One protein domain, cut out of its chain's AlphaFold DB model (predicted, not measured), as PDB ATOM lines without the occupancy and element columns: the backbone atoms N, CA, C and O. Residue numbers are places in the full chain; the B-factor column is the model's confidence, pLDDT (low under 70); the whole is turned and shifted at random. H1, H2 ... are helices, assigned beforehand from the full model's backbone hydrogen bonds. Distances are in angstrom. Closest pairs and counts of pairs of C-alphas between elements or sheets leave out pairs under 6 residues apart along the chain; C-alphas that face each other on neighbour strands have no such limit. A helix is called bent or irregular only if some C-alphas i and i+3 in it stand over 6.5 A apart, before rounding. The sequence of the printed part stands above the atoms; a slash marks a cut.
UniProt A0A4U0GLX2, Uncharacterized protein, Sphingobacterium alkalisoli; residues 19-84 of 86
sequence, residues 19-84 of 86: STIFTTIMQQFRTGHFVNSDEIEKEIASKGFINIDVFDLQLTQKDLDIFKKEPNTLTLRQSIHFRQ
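What this domain is: This is residues 19 to 84 of the 86 residues of an uncharacterized protein of Sphingobacterium alkalisoli (UniProt A0A4U0GLX2). Four helices are strung out in an open chain without a packed core: H1 at one end, H2 between, and H3 and H4 making an L-shaped corner at the other end. The printed part has 66 residues with four named helices, H1 to H4 in order, and no named strand: all helix. It is loose, with a radius of gyration of the C-alphas of 15.2 A and spans of 39 by 28 by 26 A.

How they stand to each other: H4, residues 71 to 82, is close to but not clearly touching H3, residues 61 to 67; their closest C-alphas, of Phe 67 and Thr 73, are 7.3 A apart. Their lines are about perpendicular, at 78 degrees. H2, residues 37 to 47, and H1, residues 19 to 28, are apart from each other and from H3 and H4. Every O i to N i+4 pair is within hydrogen-bond range in H1, H2 and H3; in H4, 3 of 8 are, beside 6 of 9 O i to N i+3 pairs.

Where its parts are: H4 measures 19.0 A, ending at C-alpha 82 (247.360, 168.321, 230.530), and is only just irregular: C-alphas 72 and 75 are 6.8 A apart. H3 measures 10.0 A, H2 15.3 A, and H1 14.5 A from C-alpha 19 (260.646, 184.326, 211.660).

The domain as a whole: The printed part has no cut; the C-alphas farthest apart, of Gln 28 and Gln 84, are 41.4 A apart. The link from H2 to H3, residues 48 to 60, is long. Residues 77 to 84 have pLDDT under 70.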
ATOM      1  N   SER A  19     261.109 182.939 211.672       87.94
ATOM      2  CA  SER A  19     260.646 184.326 211.660       87.94
ATOM      3  C   SER A  19     261.386 185.151 210.610       87.94
ATOM      4  O   SER A  19     260.766 185.956 209.934       87.94
ATOM      5  N   THR A  20     262.680 184.895 210.395       91.19
ATOM      6  CA  THR A  20     263.474 185.563 209.353       91.19
ATOM      7  C   THR A  20     262.933 185.265 207.958       91.19
ATOM      8  O   THR A  20     262.694 186.186 207.186       91.19
ATOM      9  N   ILE A  21     262.679 183.990 207.647       89.75
ATOM     10  CA  ILE A  21     262.094 183.580 206.361       89.75
ATOM     11  C   ILE A  21     260.717 184.219 206.181       89.75
ATOM     12  O   ILE A  21     260.412 184.748 205.112       89.75
ATOM     13  N   PHE A  22     259.897 184.200 207.231       89.06
ATOM     14  CA  PHE A  22     258.571 184.793 207.198       89.06
ATOM     15  C   PHE A  22     258.617 186.301 206.899       89.06
ATOM     16  O   PHE A  22     257.925 186.755 205.989       89.06
ATOM     17  N   THR A  23     259.483 187.059 207.581       88.94
ATOM     18  CA  THR A  23     259.675 188.497 207.337       88.94
ATOM     19  C   THR A  23     260.081 188.780 205.893       88.94
ATOM     20  O   THR A  23     259.512 189.670 205.263       88.94
ATOM     21  N   THR A  24     261.001 187.995 205.327       91.12
ATOM     22  CA  THR A  24     261.401 188.133 203.917       91.12
ATOM     23  C   THR A  24     260.224 187.896 202.967       91.12
ATOM     24  O   THR A  24     260.038 188.645 202.009       91.12
ATOM     25  N   ILE A  25     259.381 186.895 203.242       89.56
ATOM     26  CA  ILE A  25     258.185 186.616 202.435       89.56
ATOM     27  C   ILE A  25     257.180 187.769 202.530       89.56
ATOM     28  O   ILE A  25     256.626 188.162 201.506       89.56
ATOM     29  N   MET A  26     256.956 188.340 203.720       89.06
ATOM     30  CA  MET A  26     256.047 189.484 203.885       89.06
ATOM     31  C   MET A  26     256.495 190.722 203.100       89.06
ATOM     32  O   MET A  26     255.653 191.485 202.636       89.06
ATOM     33  N   GLN A  27     257.805 190.926 202.943       90.06
ATOM     34  CA  GLN A  27     258.351 192.047 202.169       90.06
ATOM     35  C   GLN A  27     258.121 191.885 200.661       90.06
ATOM     36  O   GLN A  27     258.015 192.876 199.944       90.06
ATOM     37  N   GLN A  28     258.054 190.643 200.178       91.88
ATOM     38  CA  GLN A  28     257.947 190.332 198.750       91.88
ATOM     39  C   GLN A  28     256.512 190.032 198.303       91.88
ATOM     40  O   GLN A  28     256.183 190.202 197.131       91.88
ATOM     41  N   PHE A  29     255.645 189.597 199.219       87.19
ATOM     42  CA  PHE A  29     254.294 189.144 198.908       87.19
ATOM     43  C   PHE A  29     253.272 189.690 199.903       87.19
ATOM     44  O   PHE A  29     253.520 189.763 201.106       87.19
ATOM     45  N   ARG A  30     252.056 189.971 199.413       81.00
ATOM     46  CA  ARG A  30     250.898 190.185 200.288       81.00
ATOM     47  C   ARG A  30     250.575 188.886 201.014       81.00
ATOM     48  O   ARG A  30     249.978 187.966 200.455       81.00
ATOM     49  N   THR A  31     251.001 188.817 202.261       80.69
ATOM     50  CA  THR A  31     250.631 187.755 203.188       80.69
ATOM     51  C   THR A  31     249.317 188.135 203.870       80.69
ATOM     52  O   THR A  31     249.000 189.315 204.013       80.69
ATOM     53  N   GLY A  32     248.500 187.135 204.207       82.94
ATOM     54  CA  GLY A  32     247.339 187.359 205.067       82.94
ATOM     55  C   GLY A  32     247.776 187.598 206.512       82.94
ATOM     56  O   GLY A  32     248.942 187.881 206.786       82.94
ATOM     57  N   HIS A  33     246.856 187.410 207.450       86.06
ATOM     58  CA  HIS A  33     247.164 187.529 208.870       86.06
ATOM     59  C   HIS A  33     248.295 186.591 209.300       86.06
ATOM     60  O   HIS A  33     248.271 185.387 209.025       86.06
ATOM     61  N   PHE A  34     249.278 187.159 209.995       87.00
ATOM     62  CA  PHE A  34     250.334 186.404 210.647       87.00
ATOM     63  C   PHE A  34     249.934 186.081 212.077       87.00
ATOM     64  O   PHE A  34     249.535 186.969 212.823       87.00
ATOM     65  N   VAL A  35     250.087 184.820 212.464       88.06
ATOM     66  CA  VAL A  35     249.770 184.349 213.811       88.06
ATOM     67  C   VAL A  35     251.000 183.629 214.351       88.06
ATOM     68  O   VAL A  35     251.447 182.636 213.774       88.06
ATOM     69  N   ASN A  36     251.551 184.133 215.452       88.19
ATOM     70  CA  ASN A  36     252.665 183.526 216.172       88.19
ATOM     71  C   ASN A  36     252.253 183.284 217.629       88.19
ATOM     72  O   ASN A  36     251.756 184.194 218.283       88.19
ATOM     73  N   SER A  37     252.458 182.064 218.127       85.81
ATOM     74  CA  SER A  37     252.033 181.688 219.483       85.81
ATOM     75  C   SER A  37     252.801 182.433 220.575       85.81
ATOM     76  O   SER A  37     252.186 182.868 221.542       85.81
ATOM     77  N   ASP A  38     254.115 182.603 220.412       87.38
ATOM     78  CA  ASP A  38     254.968 183.253 221.411       87.38
ATOM     79  C   ASP A  38     254.615 184.741 221.544       87.38
ATOM     80  O   ASP A  38     254.592 185.284 222.645       87.38
ATOM     81  N   GLU A  39     254.306 185.414 220.431       88.94
ATOM     82  CA  GLU A  39     253.878 186.819 220.458       88.94
ATOM     83  C   GLU A  39     252.486 186.996 221.067       88.94
ATOM     84  O   GLU A  39     252.277 187.923 221.847       88.94
ATOM     85  N   ILE A  40     251.556 186.078 220.790       90.56
ATOM     86  CA  ILE A  40     250.233 186.070 221.432       90.56
ATOM     87  C   ILE A  40     250.374 185.898 222.948       90.56
ATOM     88  O   ILE A  40     249.728 186.612 223.713       90.56
ATOM     89  N   GLU A  41     251.231 184.978 223.391       91.19
ATOM     90  CA  GLU A  41     251.476 184.740 224.813       91.19
ATOM     91  C   GLU A  41     252.078 185.971 225.499       91.19
ATOM     92  O   GLU A  41     251.575 186.396 226.541       91.19
ATOM     93  N   LYS A  42     253.089 186.607 224.894       91.94
ATOM     94  CA  LYS A  42     253.672 187.862 225.402       91.94
ATOM     95  C   LYS A  42     252.646 188.992 225.471       91.94
ATOM     96  O   LYS A  42     252.644 189.768 226.429       91.94
ATOM     97  N   GLU A  43     251.781 189.116 224.467       92.81
ATOM     98  CA  GLU A  43     250.747 190.150 224.447       92.81
ATOM     99  C   GLU A  43     249.727 189.939 225.569       92.81
ATOM    100  O   GLU A  43     249.451 190.870 226.327       92.81
ATOM    101  N   ILE A  44     249.239 188.710 225.747       93.38
ATOM    102  CA  ILE A  44     248.315 188.375 226.836       93.38
ATOM    103  C   ILE A  44     248.989 188.586 228.194       93.38
ATOM    104  O   ILE A  44     248.381 189.176 229.084       93.38
ATOM    105  N   ALA A  45     250.244 188.163 228.356       94.19
ATOM    106  CA  ALA A  45     250.985 188.333 229.603       94.19
ATOM    107  C   ALA A  45     251.208 189.812 229.965       94.19
ATOM    108  O   ALA A  45     251.223 190.160 231.143       94.19
ATOM    109  N   SER A  46     251.371 190.684 228.967       94.56
ATOM    110  CA  SER A  46     251.626 192.113 229.185       94.56
ATOM    111  C   SER A  46     250.356 192.955 229.321       94.56
ATOM    112  O   SER A  46     250.323 193.870 230.141       94.56
ATOM    113  N   LYS A  47     249.313 192.673 228.533       94.69
ATOM    114  CA  LYS A  47     248.081 193.484 228.475       94.69
ATOM    115  C   LYS A  47     246.905 192.866 229.231       94.69
ATOM    116  O   LYS A  47     245.937 193.563 229.517       94.69
ATOM    117  N   GLY A  48     246.955 191.567 229.517       93.69
ATOM    118  CA  GLY A  48     245.835 190.790 230.057       93.69
ATOM    119  C   GLY A  48     244.774 190.408 229.016       93.69
ATOM    120  O   GLY A  48     243.816 189.715 229.347       93.69
ATOM    121  N   PHE A  49     244.928 190.838 227.763       89.81
ATOM    122  CA  PHE A  49     244.026 190.525 226.656       89.81
ATOM    123  C   PHE A  49     244.783 190.535 225.324       89.81
ATOM    124  O   PHE A  49     245.873 191.095 225.225       89.81
ATOM    125  N   ILE A  50     244.180 189.943 224.293       87.94
ATOM    126  CA  ILE A  50     244.631 190.053 222.902       87.94
ATOM    127  C   ILE A  50     243.632 190.892 222.112       87.94
ATOM    128  O   ILE A  50     242.422 190.687 222.224       87.94
ATOM    129  N   ASN A  51     244.129 191.835 221.311       86.75
ATOM    130  CA  ASN A  51     243.278 192.552 220.373       86.75
ATOM    131  C   ASN A  51     243.100 191.715 219.100       86.75
ATOM    132  O   ASN A  51     244.062 191.499 218.369       86.75
ATOM    133  N   ILE A  52     241.879 191.257 218.825       87.38
ATOM    134  CA  ILE A  52     241.567 190.463 217.628       87.38
ATOM    135  C   ILE A  52     241.210 191.311 216.400       87.38
ATOM    136  O   ILE A  52     241.192 190.778 215.290       87.38
ATOM    137  N   ASP A  53     241.001 192.622 216.565       85.69
ATOM    138  CA  ASP A  53     240.680 193.532 215.458       85.69
ATOM    139  C   ASP A  53     241.818 193.600 214.431       85.69
ATOM    140  O   ASP A  53     241.579 193.798 213.244       85.69
ATOM    141  N   VAL A  54     243.060 193.346 214.861       84.75
ATOM    142  CA  VAL A  54     244.248 193.270 213.985       84.75
ATOM    143  C   VAL A  54     244.174 192.125 212.965       84.75
ATOM    144  O   VAL A  54     244.966 192.070 212.021       84.75
ATOM    145  N   PHE A  55     243.238 191.194 213.160       86.62
ATOM    146  CA  PHE A  55     242.973 190.074 212.267       86.62
ATOM    147  C   PHE A  55     241.738 190.290 211.384       86.62
ATOM    148  O   PHE A  55     241.258 189.332 210.785       86.62
ATOM    149  N   ASP A  56     241.201 191.515 211.326       87.31
ATOM    150  CA  ASP A  56     239.944 191.845 210.639       87.31
ATOM    151  C   ASP A  56     238.767 190.954 211.100       87.31
ATOM    152  O   ASP A  56     237.836 190.654 210.347       87.31
ATOM    153  N   LEU A  57     238.811 190.506 212.361       86.56
ATOM    154  CA  LEU A  57     237.823 189.619 212.966       86.56
ATOM    155  C   LEU A  57     236.824 190.422 213.799       86.56
ATOM    156  O   LEU A  57     237.147 190.911 214.873       86.56
ATOM    157  N   GLN A  58     235.581 190.490 213.328       87.75
ATOM    158  CA  GLN A  58     234.456 191.039 214.085       87.75
ATOM    159  C   GLN A  58     233.735 189.893 214.801       87.75
ATOM    160  O   GLN A  58     232.810 189.296 214.253       87.75
ATOM    161  N   LEU A  59     234.218 189.535 215.993       90.00
ATOM    162  CA  LEU A  59     233.711 188.397 216.762       90.00
ATOM    163  C   LEU A  59     233.072 188.843 218.072       90.00
ATOM    164  O   LEU A  59     233.492 189.801 218.716       90.00
ATOM    165  N   THR A  60     232.073 188.081 218.495       90.56
ATOM    166  CA  THR A  60     231.369 188.254 219.761       90.56
ATOM    167  C   THR A  60     231.625 187.072 220.693       90.56
ATOM    168  O   THR A  60     232.075 185.999 220.282       90.56
ATOM    169  N   GLN A  61     231.252 187.221 221.967       90.06
ATOM    170  CA  GLN A  61     231.270 186.109 222.925       90.06
ATOM    171  C   GLN A  61     230.452 184.902 222.428       90.06
ATOM    172  O   GLN A  61     230.832 183.753 222.653       90.06
ATOM    173  N   LYS A  62     229.363 185.152 221.689       94.31
ATOM    174  CA  LYS A  62     228.514 184.102 221.119       94.31
ATOM    175  C   LYS A  62     229.265 183.252 220.094       94.31
ATOM    176  O   LYS A  62     229.096 182.035 220.090       94.31
ATOM    177  N   ASP A  63     230.110 183.864 219.270       92.00
ATOM    178  CA  ASP A  63     230.911 183.148 218.269       92.00
ATOM    179  C   ASP A  63     231.934 182.234 218.942       92.00
ATOM    180  O   ASP A  63     232.095 181.075 218.553       92.00
ATOM    181  N   LEU A  64     232.551 182.712 220.027       88.06
ATOM    182  CA  LEU A  64     233.435 181.894 220.852       88.06
ATOM    183  C   LEU A  64     232.687 180.707 221.478       88.06
ATOM    184  O   LEU A  64     233.200 179.589 221.490       88.06
ATOM    185  N   ASP A  65     231.473 180.921 221.985       91.12
ATOM    186  CA  ASP A  65     230.667 179.864 222.602       91.12
ATOM    187  C   ASP A  65     230.157 178.827 221.593       91.12
ATOM    188  O   ASP A  65     229.992 177.655 221.948       91.12
ATOM    189  N   ILE A  66     229.944 179.228 220.337       91.38
ATOM    190  CA  ILE A  66     229.648 178.320 219.223       91.38
ATOM    191  C   ILE A  66     230.894 177.512 218.865       91.38
ATOM    192  O   ILE A  66     230.828 176.285 218.872       91.38
ATOM    193  N   PHE A  67     232.038 178.172 218.647       88.88
ATOM    194  CA  PHE A  67     233.309 177.510 218.331       88.88
ATOM    195  C   PHE A  67     233.647 176.430 219.361       88.88
ATOM    196  O   PHE A  67     233.993 175.303 219.033       88.88
ATOM    197  N   LYS A  68     233.438 176.746 220.635       86.12
ATOM    198  CA  LYS A  68     233.576 175.840 221.773       86.12
ATOM    199  C   LYS A  68     232.768 174.528 221.648       86.12
ATOM    200  O   LYS A  68     233.133 173.541 222.278       86.12
ATOM    201  N   LYS A  69     231.665 174.492 220.906       88.50
ATOM    202  CA  LYS A  69     230.825 173.289 220.747       88.50
ATOM    203  C   LYS A  69     231.200 172.456 219.523       88.50
ATOM    204  O   LYS A  69     230.700 171.343 219.389       88.50
ATOM    205  N   GLU A  70     232.074 172.964 218.658       89.62
ATOM    206  CA  GLU A  70     232.477 172.267 217.441       89.62
ATOM    207  C   GLU A  70     233.243 170.976 217.778       89.62
ATOM    208  O   GLU A  70     234.180 171.012 218.587       89.62
ATOM    209  N   PRO A  71     232.916 169.838 217.139       84.38
ATOM    210  CA  PRO A  71     233.517 168.539 217.453       84.38
ATOM    211  C   PRO A  71     235.043 168.535 217.277       84.38
ATOM    212  O   PRO A  71     235.761 167.898 218.045       84.38
ATOM    213  N   ASN A  72     235.561 169.329 216.338       81.56
ATOM    214  CA  ASN A  72     236.998 169.446 216.074       81.56
ATOM    215  C   ASN A  72     237.759 170.278 217.125       81.56
ATOM    216  O   ASN A  72     238.984 170.347 217.077       81.56
ATOM    217  N   THR A  73     237.068 170.906 218.083       81.75
ATOM    218  CA  THR A  73     237.702 171.693 219.160       81.75
ATOM    219  C   THR A  73     237.916 170.901 220.444       81.75
ATOM    220  O   THR A  73     238.593 171.372 221.361       81.75
ATOM    221  N   LEU A  74     237.388 169.676 220.515       72.69
ATOM    222  CA  LEU A  74     237.509 168.806 221.685       72.69
ATOM    223  C   LEU A  74     238.978 168.514 222.036       72.69
ATOM    224  O   LEU A  74     239.358 168.598 223.205       72.69
ATOM    225  N   THR A  75     239.824 168.265 221.034       74.06
ATOM    226  CA  THR A  75     241.256 167.969 221.222       74.06
ATOM    227  C   THR A  75     242.049 169.181 221.722       74.06
ATOM    228  O   THR A  75     242.946 169.032 222.556       74.06
ATOM    229  N   LEU A  76     241.681 170.395 221.293       72.69
ATOM    230  CA  LEU A  76     242.290 171.642 221.774       72.69
ATOM    231  C   LEU A  76     242.008 171.872 223.265       72.69
ATOM    232  O   LEU A  76     242.865 172.368 223.989       72.69
ATOM    233  N   ARG A  77     240.827 171.468 223.743       65.62
ATOM    234  CA  ARG A  77     240.419 171.617 225.149       65.62
ATOM    235  C   ARG A  77     241.092 170.612 226.072       65.62
ATOM    236  O   ARG A  77     241.494 170.967 227.174       65.62
ATOM    237  N   GLN A  78     241.235 169.370 225.615       65.38
ATOM    238  CA  GLN A  78     241.884 168.308 226.388       65.38
ATOM    239  C   GLN A  78     243.384 168.583 226.583       65.38
ATOM    240  O   GLN A  78     243.913 168.354 227.669       65.38
ATOM    241  N   SER A  79     244.049 169.158 225.575       57.00
ATOM    242  CA  SER A  79     245.461 169.571 225.643       57.00
ATOM    243  C   SER A  79     245.733 170.642 226.714       57.00
ATOM    244  O   SER A  79     246.779 170.613 227.363       57.00
ATOM    245  N   ILE A  80     244.783 171.554 226.958       55.97
ATOM    246  CA  ILE A  80     244.914 172.602 227.988       55.97
ATOM    247  C   ILE A  80     244.922 171.994 229.399       55.97
ATOM    248  O   ILE A  80     245.685 172.444 230.250       55.97
ATOM    249  N   HIS A  81     244.140 170.936 229.640       48.72
ATOM    250  CA  HIS A  81     244.075 170.294 230.957       48.72
ATOM    251  C   HIS A  81     245.372 169.546 231.315       48.72
ATOM    252  O   HIS A  81     245.755 169.493 232.479       48.72
ATOM    253  N   PHE A  82     246.100 169.038 230.315       42.25
ATOM    254  CA  PHE A  82     247.360 168.321 230.530       42.25
ATOM    255  C   PHE A  82     248.501 169.234 231.017       42.25
ATOM    256  O   PHE A  82     249.387 168.775 231.724       42.25
ATOM    257  N   ARG A  83     248.471 170.538 230.697       45.78
ATOM    258  CA  ARG A  83     249.498 171.506 231.133       45.78
ATOM    259  C   ARG A  83     249.318 172.052 232.550       45.78
ATOM    260  O   ARG A  83     250.229 172.693 233.046       45.78
ATOM    261  N   GLN A  84     248.175 171.819 233.195       45.69
ATOM    262  CA  GLN A  84     247.948 172.230 234.589       45.69
ATOM    263  C   GLN A  84     248.340 171.144 235.608       45.69
ATOM    264  O   GLN A  84     248.205 171.359 236.808       45.69
TER     265      GLN A  84